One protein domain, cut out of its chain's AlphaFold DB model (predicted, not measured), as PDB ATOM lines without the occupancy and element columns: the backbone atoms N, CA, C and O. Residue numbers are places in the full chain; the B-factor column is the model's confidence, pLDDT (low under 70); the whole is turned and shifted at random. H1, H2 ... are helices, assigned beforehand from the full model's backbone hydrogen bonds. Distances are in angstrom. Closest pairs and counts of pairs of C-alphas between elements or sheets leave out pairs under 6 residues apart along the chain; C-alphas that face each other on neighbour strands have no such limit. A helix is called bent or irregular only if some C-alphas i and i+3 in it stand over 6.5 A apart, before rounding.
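This is residues 28 to 93 of the 225 residues of the protein "Conserved oligomeric Golgi complex subunit 6" of Brugia malayi (UniProt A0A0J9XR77). Look for an L: the long helix H2 makes the longest axis, and the short helix H1 meets it at a corner near its first residues. Residues 65 to 93 of H2 and residues 28 to 43 stick out as two free arms. The printed part has 66 residues with two named helices, H1 then H2, and no named strand; it is all helix and extended, a rod spanning 61 by 29 by 14 A, with a radius of gyration of the C-alphas of 19.5 A.

Start at H2, residues 56 to 93, where every O i to N i+4 pair is within hydrogen-bond range. Its residues 60 to 63 alone touch H1, residues 36 to 48, which uses residues 45 to 48 alone. They only just touch, with 3 pairs of C-alphas within 8 A; the closest, of Met 48 and Leu 60, are 6.5 A apart. Their lines are only just about perpendicular, at 71 degrees. H1 has 7 of 9 such pairs within range and is only just irregular: C-alphas 44 and 47 are 6.8 A apart.

Find C-alpha 56 at (170.501, 121.733, 93.576); H2 runs 54.9 A to C-alpha 93 at (151.527, 107.080, 142.990). H1 begins at C-alpha 36, (149.369, 129.497, 102.136), and runs 19.3 A.

The farthest C-alphas, of Val 28 and Lys 92, are 61.3 A apart. The printed part has no cut, the link from H1 to H2 is short, and no printed residue is under 70 in pLDDT.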
ATOM      1  N   VAL A  28     150.803 129.001  86.092       76.56
ATOM      2  CA  VAL A  28     150.148 130.260  86.468       76.56
ATOM      3  C   VAL A  28     148.680 130.017  86.844       76.56
ATOM      4  O   VAL A  28     148.194 130.579  87.827       76.56
ATOM      5  N   SER A  29     147.992 129.121  86.129       78.06
ATOM      6  CA  SER A  29     146.604 128.733  86.430       78.06
ATOM      7  C   SER A  29     146.458 128.000  87.765       78.06
ATOM      8  O   SER A  29     145.394 128.056  88.378       78.06
ATOM      9  N   GLN A  30     147.523 127.358  88.248       78.62
ATOM     10  CA  GLN A  30     147.537 126.619  89.511       78.62
ATOM     11  C   GLN A  30     147.493 127.536  90.751       78.62
ATOM     12  O   GLN A  30     147.390 127.037  91.866       78.62
ATOM     13  N   LYS A  31     147.538 128.872  90.573       73.06
ATOM     14  CA  LYS A  31     147.401 129.897  91.634       73.06
ATOM     15  C   LYS A  31     148.225 129.608  92.899       73.06
ATOM     16  O   LYS A  31     147.811 129.936  94.006       73.06
ATOM     17  N   LEU A  32     149.426 129.058  92.731       73.00
ATOM     18  CA  LEU A  32     150.309 128.646  93.833       73.00
ATOM     19  C   LEU A  32     150.694 129.801  94.777       73.00
ATOM     20  O   LEU A  32     151.009 129.582  95.935       73.00
ATOM     21  N   HIS A  33     150.604 131.047  94.308       71.75
ATOM     22  CA  HIS A  33     150.810 132.256  95.111       71.75
ATOM     23  C   HIS A  33     149.671 132.559  96.103       71.75
ATOM     24  O   HIS A  33     149.819 133.439  96.940       71.75
ATOM     25  N   THR A  34     148.519 131.893  95.982       78.69
ATOM     26  CA  THR A  34     147.390 132.014  96.924       78.69
ATOM     27  C   THR A  34     147.403 130.882  97.961       78.69
ATOM     28  O   THR A  34     146.758 130.991  98.999       78.69
ATOM     29  N   ASP A  35     148.139 129.800  97.694       86.31
ATOM     30  CA  ASP A  35     148.246 128.650  98.587       86.31
ATOM     31  C   ASP A  35     149.206 128.963  99.744       86.31
ATOM     32  O   ASP A  35     150.424 129.060  99.584       86.31
ATOM     33  N   GLN A  36     148.634 129.132 100.933       84.75
ATOM     34  CA  GLN A  36     149.369 129.497 102.136       84.75
ATOM     35  C   GLN A  36     150.363 128.413 102.579       84.75
ATOM     36  O   GLN A  36     151.400 128.740 103.160       84.75
ATOM     37  N   ASP A  37     150.074 127.139 102.324       84.81
ATOM     38  CA  ASP A  37     150.955 126.041 102.721       84.81
ATOM     39  C   ASP A  37     152.120 125.897 101.740       84.81
ATOM     40  O   ASP A  37     153.261 125.687 102.165       84.81
ATOM     41  N   PHE A  38     151.867 126.130 100.449       84.81
ATOM     42  CA  PHE A  38     152.928 126.263  99.454       84.81
ATOM     43  C   PHE A  38     153.861 127.434  99.780       84.81
ATOM     44  O   PHE A  38     155.077 127.257  99.780       84.81
ATOM     45  N   LEU A  39     153.318 128.605 100.131       86.00
ATOM     46  CA  LEU A  39     154.126 129.770 100.506       86.00
ATOM     47  C   LEU A  39     155.004 129.500 101.734       86.00
ATOM     48  O   LEU A  39     156.195 129.786 101.695       86.00
ATOM     49  N   LYS A  40     154.470 128.873 102.789       85.88
ATOM     50  CA  LYS A  40     155.267 128.488 103.971       85.88
ATOM     51  C   LYS A  40     156.370 127.486 103.635       85.88
ATOM     52  O   LYS A  40     157.463 127.561 104.191       85.88
ATOM     53  N   MET A  41     156.085 126.528 102.752       86.44
ATOM     54  CA  MET A  41     157.076 125.554 102.295       86.44
ATOM     55  C   MET A  41     158.180 126.245 101.494       86.44
ATOM     56  O   MET A  41     159.359 126.002 101.746       86.44
ATOM     57  N   VAL A  42     157.812 127.156 100.591       84.44
ATOM     58  CA  VAL A  42     158.764 127.964  99.823       84.44
ATOM     59  C   VAL A  42     159.588 128.857 100.746       84.44
ATOM     60  O   VAL A  42     160.801 128.864 100.603       84.44
ATOM     61  N   ASP A  43     158.998 129.519 101.740       86.12
ATOM     62  CA  ASP A  43     159.739 130.322 102.725       86.12
ATOM     63  C   ASP A  43     160.717 129.474 103.552       86.12
ATOM     64  O   ASP A  43     161.808 129.924 103.902       86.12
ATOM     65  N   TYR A  44     160.358 128.221 103.843       85.56
ATOM     66  CA  TYR A  44     161.230 127.285 104.547       85.56
ATOM     67  C   TYR A  44     162.395 126.793 103.671       85.56
ATOM     68  O   TYR A  44     163.516 126.644 104.162       85.56
ATOM     69  N   VAL A  45     162.141 126.549 102.382       85.50
ATOM     70  CA  VAL A  45     163.086 125.946 101.428       85.50
ATOM     71  C   VAL A  45     163.950 126.982 100.700       85.50
ATOM     72  O   VAL A  45     165.113 126.705 100.415       85.50
ATOM     73  N   ALA A  46     163.436 128.179 100.424       85.00
ATOM     74  CA  ALA A  46     164.130 129.235  99.686       85.00
ATOM     75  C   ALA A  46     165.507 129.600 100.277       85.00
ATOM     76  O   ALA A  46     166.454 129.716  99.497       85.00
ATOM     77  N   PRO A  47     165.697 129.675 101.612       84.81
ATOM     78  CA  PRO A  47     167.015 129.904 102.210       84.81
ATOM     79  C   PRO A  47     168.030 128.772 101.975       84.81
ATOM     80  O   PRO A  47     169.218 128.966 102.214       84.81
ATOM     81  N   MET A  48     167.584 127.581 101.557       81.25
ATOM     82  CA  MET A  48     168.446 126.427 101.252       81.25
ATOM     83  C   MET A  48     168.933 126.437  99.791       81.25
ATOM     84  O   MET A  48     169.923 125.797  99.439       81.25
ATOM     85  N   VAL A  49     168.257 127.186  98.913       83.38
ATOM     86  CA  VAL A  49     168.574 127.253  97.481       83.38
ATOM     87  C   VAL A  49     169.518 128.429  97.219       83.38
ATOM     88  O   VAL A  49     169.132 129.467  96.697       83.38
ATOM     89  N   ASN A  50     170.792 128.265  97.584       75.50
ATOM     90  CA  ASN A  50     171.803 129.318  97.406       75.50
ATOM     91  C   ASN A  50     172.299 129.458  95.956       75.50
ATOM     92  O   ASN A  50     172.645 130.554  95.516       75.50
ATOM     93  N   LYS A  51     172.392 128.346  95.216       78.06
ATOM     94  CA  LYS A  51     172.834 128.311  93.812       78.06
ATOM     95  C   LYS A  51     172.006 127.297  93.034       78.06
ATOM     96  O   LYS A  51     171.844 126.162  93.477       78.06
ATOM     97  N   ILE A  52     171.520 127.708  91.868       79.38
ATOM     98  CA  ILE A  52     170.804 126.833  90.940       79.38
ATOM     99  C   ILE A  52     171.852 126.190  90.025       79.38
ATOM    100  O   ILE A  52     172.337 126.814  89.084       79.38
ATOM    101  N   ASP A  53     172.237 124.956  90.347       82.50
ATOM    102  CA  ASP A  53     173.111 124.102  89.540       82.50
ATOM    103  C   ASP A  53     172.466 122.724  89.311       82.50
ATOM    104  O   ASP A  53     171.392 122.430  89.837       82.50
ATOM    105  N   ILE A  54     173.119 121.849  88.540       83.88
ATOM    106  CA  ILE A  54     172.630 120.483  88.262       83.88
ATOM    107  C   ILE A  54     172.508 119.593  89.517       83.88
ATOM    108  O   ILE A  54     171.974 118.489  89.442       83.88
ATOM    109  N   HIS A  55     173.019 120.038  90.668       83.69
ATOM    110  CA  HIS A  55     173.020 119.302  91.930       83.69
ATOM    111  C   HIS A  55     172.078 119.908  92.977       83.69
ATOM    112  O   HIS A  55     171.995 119.374  94.084       83.69
ATOM    113  N   VAL A  56     171.361 120.989  92.646       84.88
ATOM    114  CA  VAL A  56     170.501 121.733  93.576       84.88
ATOM    115  C   VAL A  56     169.456 120.836  94.238       84.88
ATOM    116  O   VAL A  56     169.299 120.878  95.452       84.88
ATOM    117  N   GLU A  57     168.822 119.955  93.465       85.50
ATOM    118  CA  GLU A  57     167.808 119.021  93.956       85.50
ATOM    119  C   GLU A  57     168.402 118.027  94.961       85.50
ATOM    120  O   GLU A  57     167.888 117.872  96.066       85.50
ATOM    121  N   ARG A  58     169.539 117.406  94.620       87.81
ATOM    122  CA  ARG A  58     170.219 116.451  95.507       87.81
ATOM    123  C   ARG A  58     170.674 117.114  96.808       87.81
ATOM    124  O   ARG A  58     170.542 116.517  97.871       87.81
ATOM    125  N   ARG A  59     171.210 118.334  96.726       87.19
ATOM    126  CA  ARG A  59     171.674 119.106  97.889       87.19
ATOM    127  C   ARG A  59     170.514 119.486  98.805       87.19
ATOM    128  O   ARG A  59     170.605 119.292 100.008       87.19
ATOM    129  N   LEU A  60     169.418 119.962  98.220       87.69
ATOM    130  CA  LEU A  60     168.204 120.327  98.939       87.69
ATOM    131  C   LEU A  60     167.566 119.121  99.629       87.69
ATOM    132  O   LEU A  60     167.162 119.234 100.782       87.69
ATOM    133  N   MET A  61     167.527 117.960  98.970       88.69
ATOM    134  CA  MET A  61     167.053 116.724  99.598       88.69
ATOM    135  C   MET A  61     167.936 116.321 100.779       88.69
ATOM    136  O   MET A  61     167.412 116.033 101.850       88.69
ATOM    137  N   TYR A  62     169.262 116.378 100.621       90.44
ATOM    138  CA  TYR A  62     170.195 116.083 101.708       90.44
ATOM    139  C   TYR A  62     170.013 117.029 102.907       90.44
ATOM    140  O   TYR A  62     169.872 116.568 104.037       90.44
ATOM    141  N   GLU A  63     169.946 118.346 102.676       89.25
ATOM    142  CA  GLU A  63     169.733 119.329 103.749       89.25
ATOM    143  C   GLU A  63     168.363 119.169 104.426       89.25
ATOM    144  O   GLU A  63     168.243 119.307 105.648       89.25
ATOM    145  N   LEU A  64     167.318 118.853 103.654       89.88
ATOM    146  CA  LEU A  64     165.979 118.617 104.182       89.88
ATOM    147  C   LEU A  64     165.936 117.351 105.048       89.88
ATOM    148  O   LEU A  64     165.348 117.369 106.134       89.88
ATOM    149  N   GLU A  65     166.572 116.270 104.596       91.75
ATOM    150  CA  GLU A  65     166.717 115.033 105.363       91.75
ATOM    151  C   GLU A  65     167.507 115.263 106.653       91.75
ATOM    152  O   GLU A  65     167.063 114.847 107.725       91.75
ATOM    153  N   GLU A  66     168.627 115.986 106.586       93.12
ATOM    154  CA  GLU A  66     169.440 116.315 107.755       93.12
ATOM    155  C   GLU A  66     168.640 117.126 108.786       93.12
ATOM    156  O   GLU A  66     168.606 116.775 109.972       93.12
ATOM    157  N   ARG A  67     167.917 118.168 108.348       90.31
ATOM    158  CA  ARG A  67     167.049 118.961 109.235       90.31
ATOM    159  C   ARG A  67     165.917 118.132 109.824       90.31
ATOM    160  O   ARG A  67     165.637 118.271 111.014       90.31
ATOM    161  N   LYS A  68     165.289 117.249 109.042       92.62
ATOM    162  CA  LYS A  68     164.242 116.340 109.533       92.62
ATOM    163  C   LYS A  68     164.784 115.413 110.620       92.62
ATOM    164  O   LYS A  68     164.150 115.253 111.661       92.62
ATOM    165  N   ILE A  69     165.963 114.826 110.408       95.88
ATOM    166  CA  ILE A  69     166.623 113.975 111.406       95.88
ATOM    167  C   ILE A  69     166.941 114.785 112.666       95.88
ATOM    168  O   ILE A  69     166.687 114.309 113.775       95.88
ATOM    169  N   LYS A  70     167.456 116.010 112.520       96.25
ATOM    170  CA  LYS A  70     167.759 116.898 113.649       96.25
ATOM    171  C   LYS A  70     166.505 117.251 114.453       96.25
ATOM    172  O   LYS A  70     166.499 117.048 115.665       96.25
ATOM    173  N   ALA A  71     165.434 117.680 113.786       94.56
ATOM    174  CA  ALA A  71     164.161 118.005 114.425       94.56
ATOM    175  C   ALA A  71     163.566 116.790 115.158       94.56
ATOM    176  O   ALA A  71     163.154 116.898 116.310       94.56
ATOM    177  N   ASN A  72     163.601 115.604 114.540       96.44
ATOM    178  CA  ASN A  72     163.136 114.373 115.182       96.44
ATOM    179  C   ASN A  72     163.985 113.989 116.404       96.44
ATOM    180  O   ASN A  72     163.437 113.519 117.401       96.44
ATOM    181  N   ARG A  73     165.309 114.191 116.364       96.56
ATOM    182  CA  ARG A  73     166.187 113.962 117.527       96.56
ATOM    183  C   ARG A  73     165.877 114.922 118.670       96.56
ATOM    184  O   ARG A  73     165.825 114.491 119.818       96.56
ATOM    185  N   GLU A  74     165.665 116.199 118.369       96.38
ATOM    186  CA  GLU A  74     165.279 117.205 119.365       96.38
ATOM    187  C   GLU A  74     163.916 116.875 119.983       96.38
ATOM    188  O   GLU A  74     163.784 116.883 121.208       96.38
ATOM    189  N   TYR A  75     162.944 116.478 119.156       97.00
ATOM    190  CA  TYR A  75     161.638 116.013 119.614       97.00
ATOM    191  C   TYR A  75     161.754 114.795 120.534       97.00
ATOM    192  O   TYR A  75     161.223 114.814 121.640       97.00
ATOM    193  N   LEU A  76     162.491 113.753 120.127       97.19
ATOM    194  CA  LEU A  76     162.689 112.554 120.947       97.19
ATOM    195  C   LEU A  76     163.379 112.876 122.273       97.19
ATOM    196  O   LEU A  76     163.007 112.324 123.305       97.19
ATOM    197  N   LYS A  77     164.347 113.798 122.271       96.81
ATOM    198  CA  LYS A  77     165.022 114.241 123.494       96.81
ATOM    199  C   LYS A  77     164.056 114.957 124.440       96.81
ATOM    200  O   LYS A  77     164.045 114.659 125.631       96.81
ATOM    201  N   ALA A  78     163.238 115.872 123.923       96.06
ATOM    202  CA  ALA A  78     162.232 116.571 124.720       96.06
ATOM    203  C   ALA A  78     161.150 115.611 125.242       96.06
ATOM    204  O   ALA A  78     160.776 115.677 126.411       96.06
ATOM    205  N   PHE A  79     160.692 114.683 124.400       96.94
ATOM    206  CA  PHE A  79     159.706 113.673 124.770       96.94
ATOM    207  C   PHE A  79     160.244 112.703 125.827       96.94
ATOM    208  O   PHE A  79     159.510 112.338 126.740       96.94
ATOM    209  N   GLY A  80     161.533 112.351 125.766       97.50
ATOM    210  CA  GLY A  80     162.208 111.561 126.798       97.50
ATOM    211  C   GLY A  80     162.082 112.194 128.185       97.50
ATOM    212  O   GLY A  80     161.639 111.533 129.114       97.50
ATOM    213  N   LEU A  81     162.329 113.505 128.303       96.69
ATOM    214  CA  LEU A  81     162.182 114.225 129.578       96.69
ATOM    215  C   LEU A  81     160.745 114.193 130.120       96.69
ATOM    216  O   LEU A  81     160.532 114.155 131.332       96.69
ATOM    217  N   VAL A  82     159.748 114.244 129.233       97.50
ATOM    218  CA  VAL A  82     158.336 114.131 129.624       97.50
ATOM    219  C   VAL A  82     158.029 112.710 130.083       97.50
ATOM    220  O   VAL A  82     157.403 112.539 131.127       97.50
ATOM    221  N   ASN A  83     158.499 111.702 129.347       97.19
ATOM    222  CA  ASN A  83     158.343 110.304 129.723       97.19
ATOM    223  C   ASN A  83     158.958 110.025 131.101       97.19
ATOM    224  O   ASN A  83     158.288 109.432 131.939       97.19
ATOM    225  N   ASP A  84     160.166 110.517 131.369       97.62
ATOM    226  CA  ASP A  84     160.834 110.343 132.662       97.62
ATOM    227  C   ASP A  84     159.994 110.936 133.804       97.62
ATOM    228  O   ASP A  84     159.740 110.273 134.807       97.62
ATOM    229  N   ARG A  85     159.442 112.145 133.616       97.25
ATOM    230  CA  ARG A  85     158.539 112.761 134.605       97.25
ATOM    231  C   ARG A  85     157.254 111.965 134.823       97.25
ATOM    232  O   ARG A  85     156.749 111.926 135.944       97.25
ATOM    233  N   VAL A  86     156.703 111.363 133.771       97.75
ATOM    234  CA  VAL A  86     155.517 110.504 133.879       97.75
ATOM    235  C   VAL A  86     155.856 109.223 134.639       97.75
ATOM    236  O   VAL A  86     155.098 108.844 135.529       97.75
ATOM    237  N   GLN A  87     156.999 108.594 134.360       97.62
ATOM    238  CA  GLN A  87     157.455 107.405 135.088       97.62
ATOM    239  C   GLN A  87     157.693 107.709 136.572       97.62
ATOM    240  O   GLN A  87     157.199 106.980 137.434       97.62
ATOM    241  N   ASP A  88     158.344 108.831 136.887       97.94
ATOM    242  CA  ASP A  88     158.535 109.292 138.266       97.94
ATOM    243  C   ASP A  88     157.201 109.519 138.985       97.94
ATOM    244  O   ASP A  88     157.043 109.191 140.165       97.94
ATOM    245  N   PHE A  89     156.221 110.097 138.288       97.56
ATOM    246  CA  PHE A  89     154.889 110.306 138.840       97.56
ATOM    247  C   PHE A  89     154.180 108.978 139.122       97.56
ATOM    248  O   PHE A  89     153.650 108.796 140.219       97.56
ATOM    249  N   VAL A  90     154.221 108.030 138.183       97.62
ATOM    250  CA  VAL A  90     153.657 106.685 138.369       97.62
ATOM    251  C   VAL A  90     154.305 105.988 139.564       97.62
ATOM    252  O   VAL A  90     153.591 105.478 140.428       97.62
ATOM    253  N   ALA A  91     155.635 106.037 139.682       97.75
ATOM    254  CA  ALA A  91     156.357 105.457 140.811       97.75
ATOM    255  C   ALA A  91     155.904 106.055 142.156       97.75
ATOM    256  O   ALA A  91     155.631 105.319 143.106       97.75
ATOM    257  N   LYS A  92     155.736 107.383 142.226       97.69
ATOM    258  CA  LYS A  92     155.225 108.067 143.427       97.69
ATOM    259  C   LYS A  92     153.793 107.663 143.769       97.69
ATOM    260  O   LYS A  92     153.492 107.450 144.941       97.69
ATOM    261  N   VAL A  93     152.913 107.531 142.775       97.88
ATOM    262  CA  VAL A  93     151.527 107.080 142.990       97.88
ATOM    263  C   VAL A  93     151.494 105.639 143.498       97.88
ATOM    264  O   VAL A  93     150.762 105.343 144.442       97.88
TER     265      VAL A  93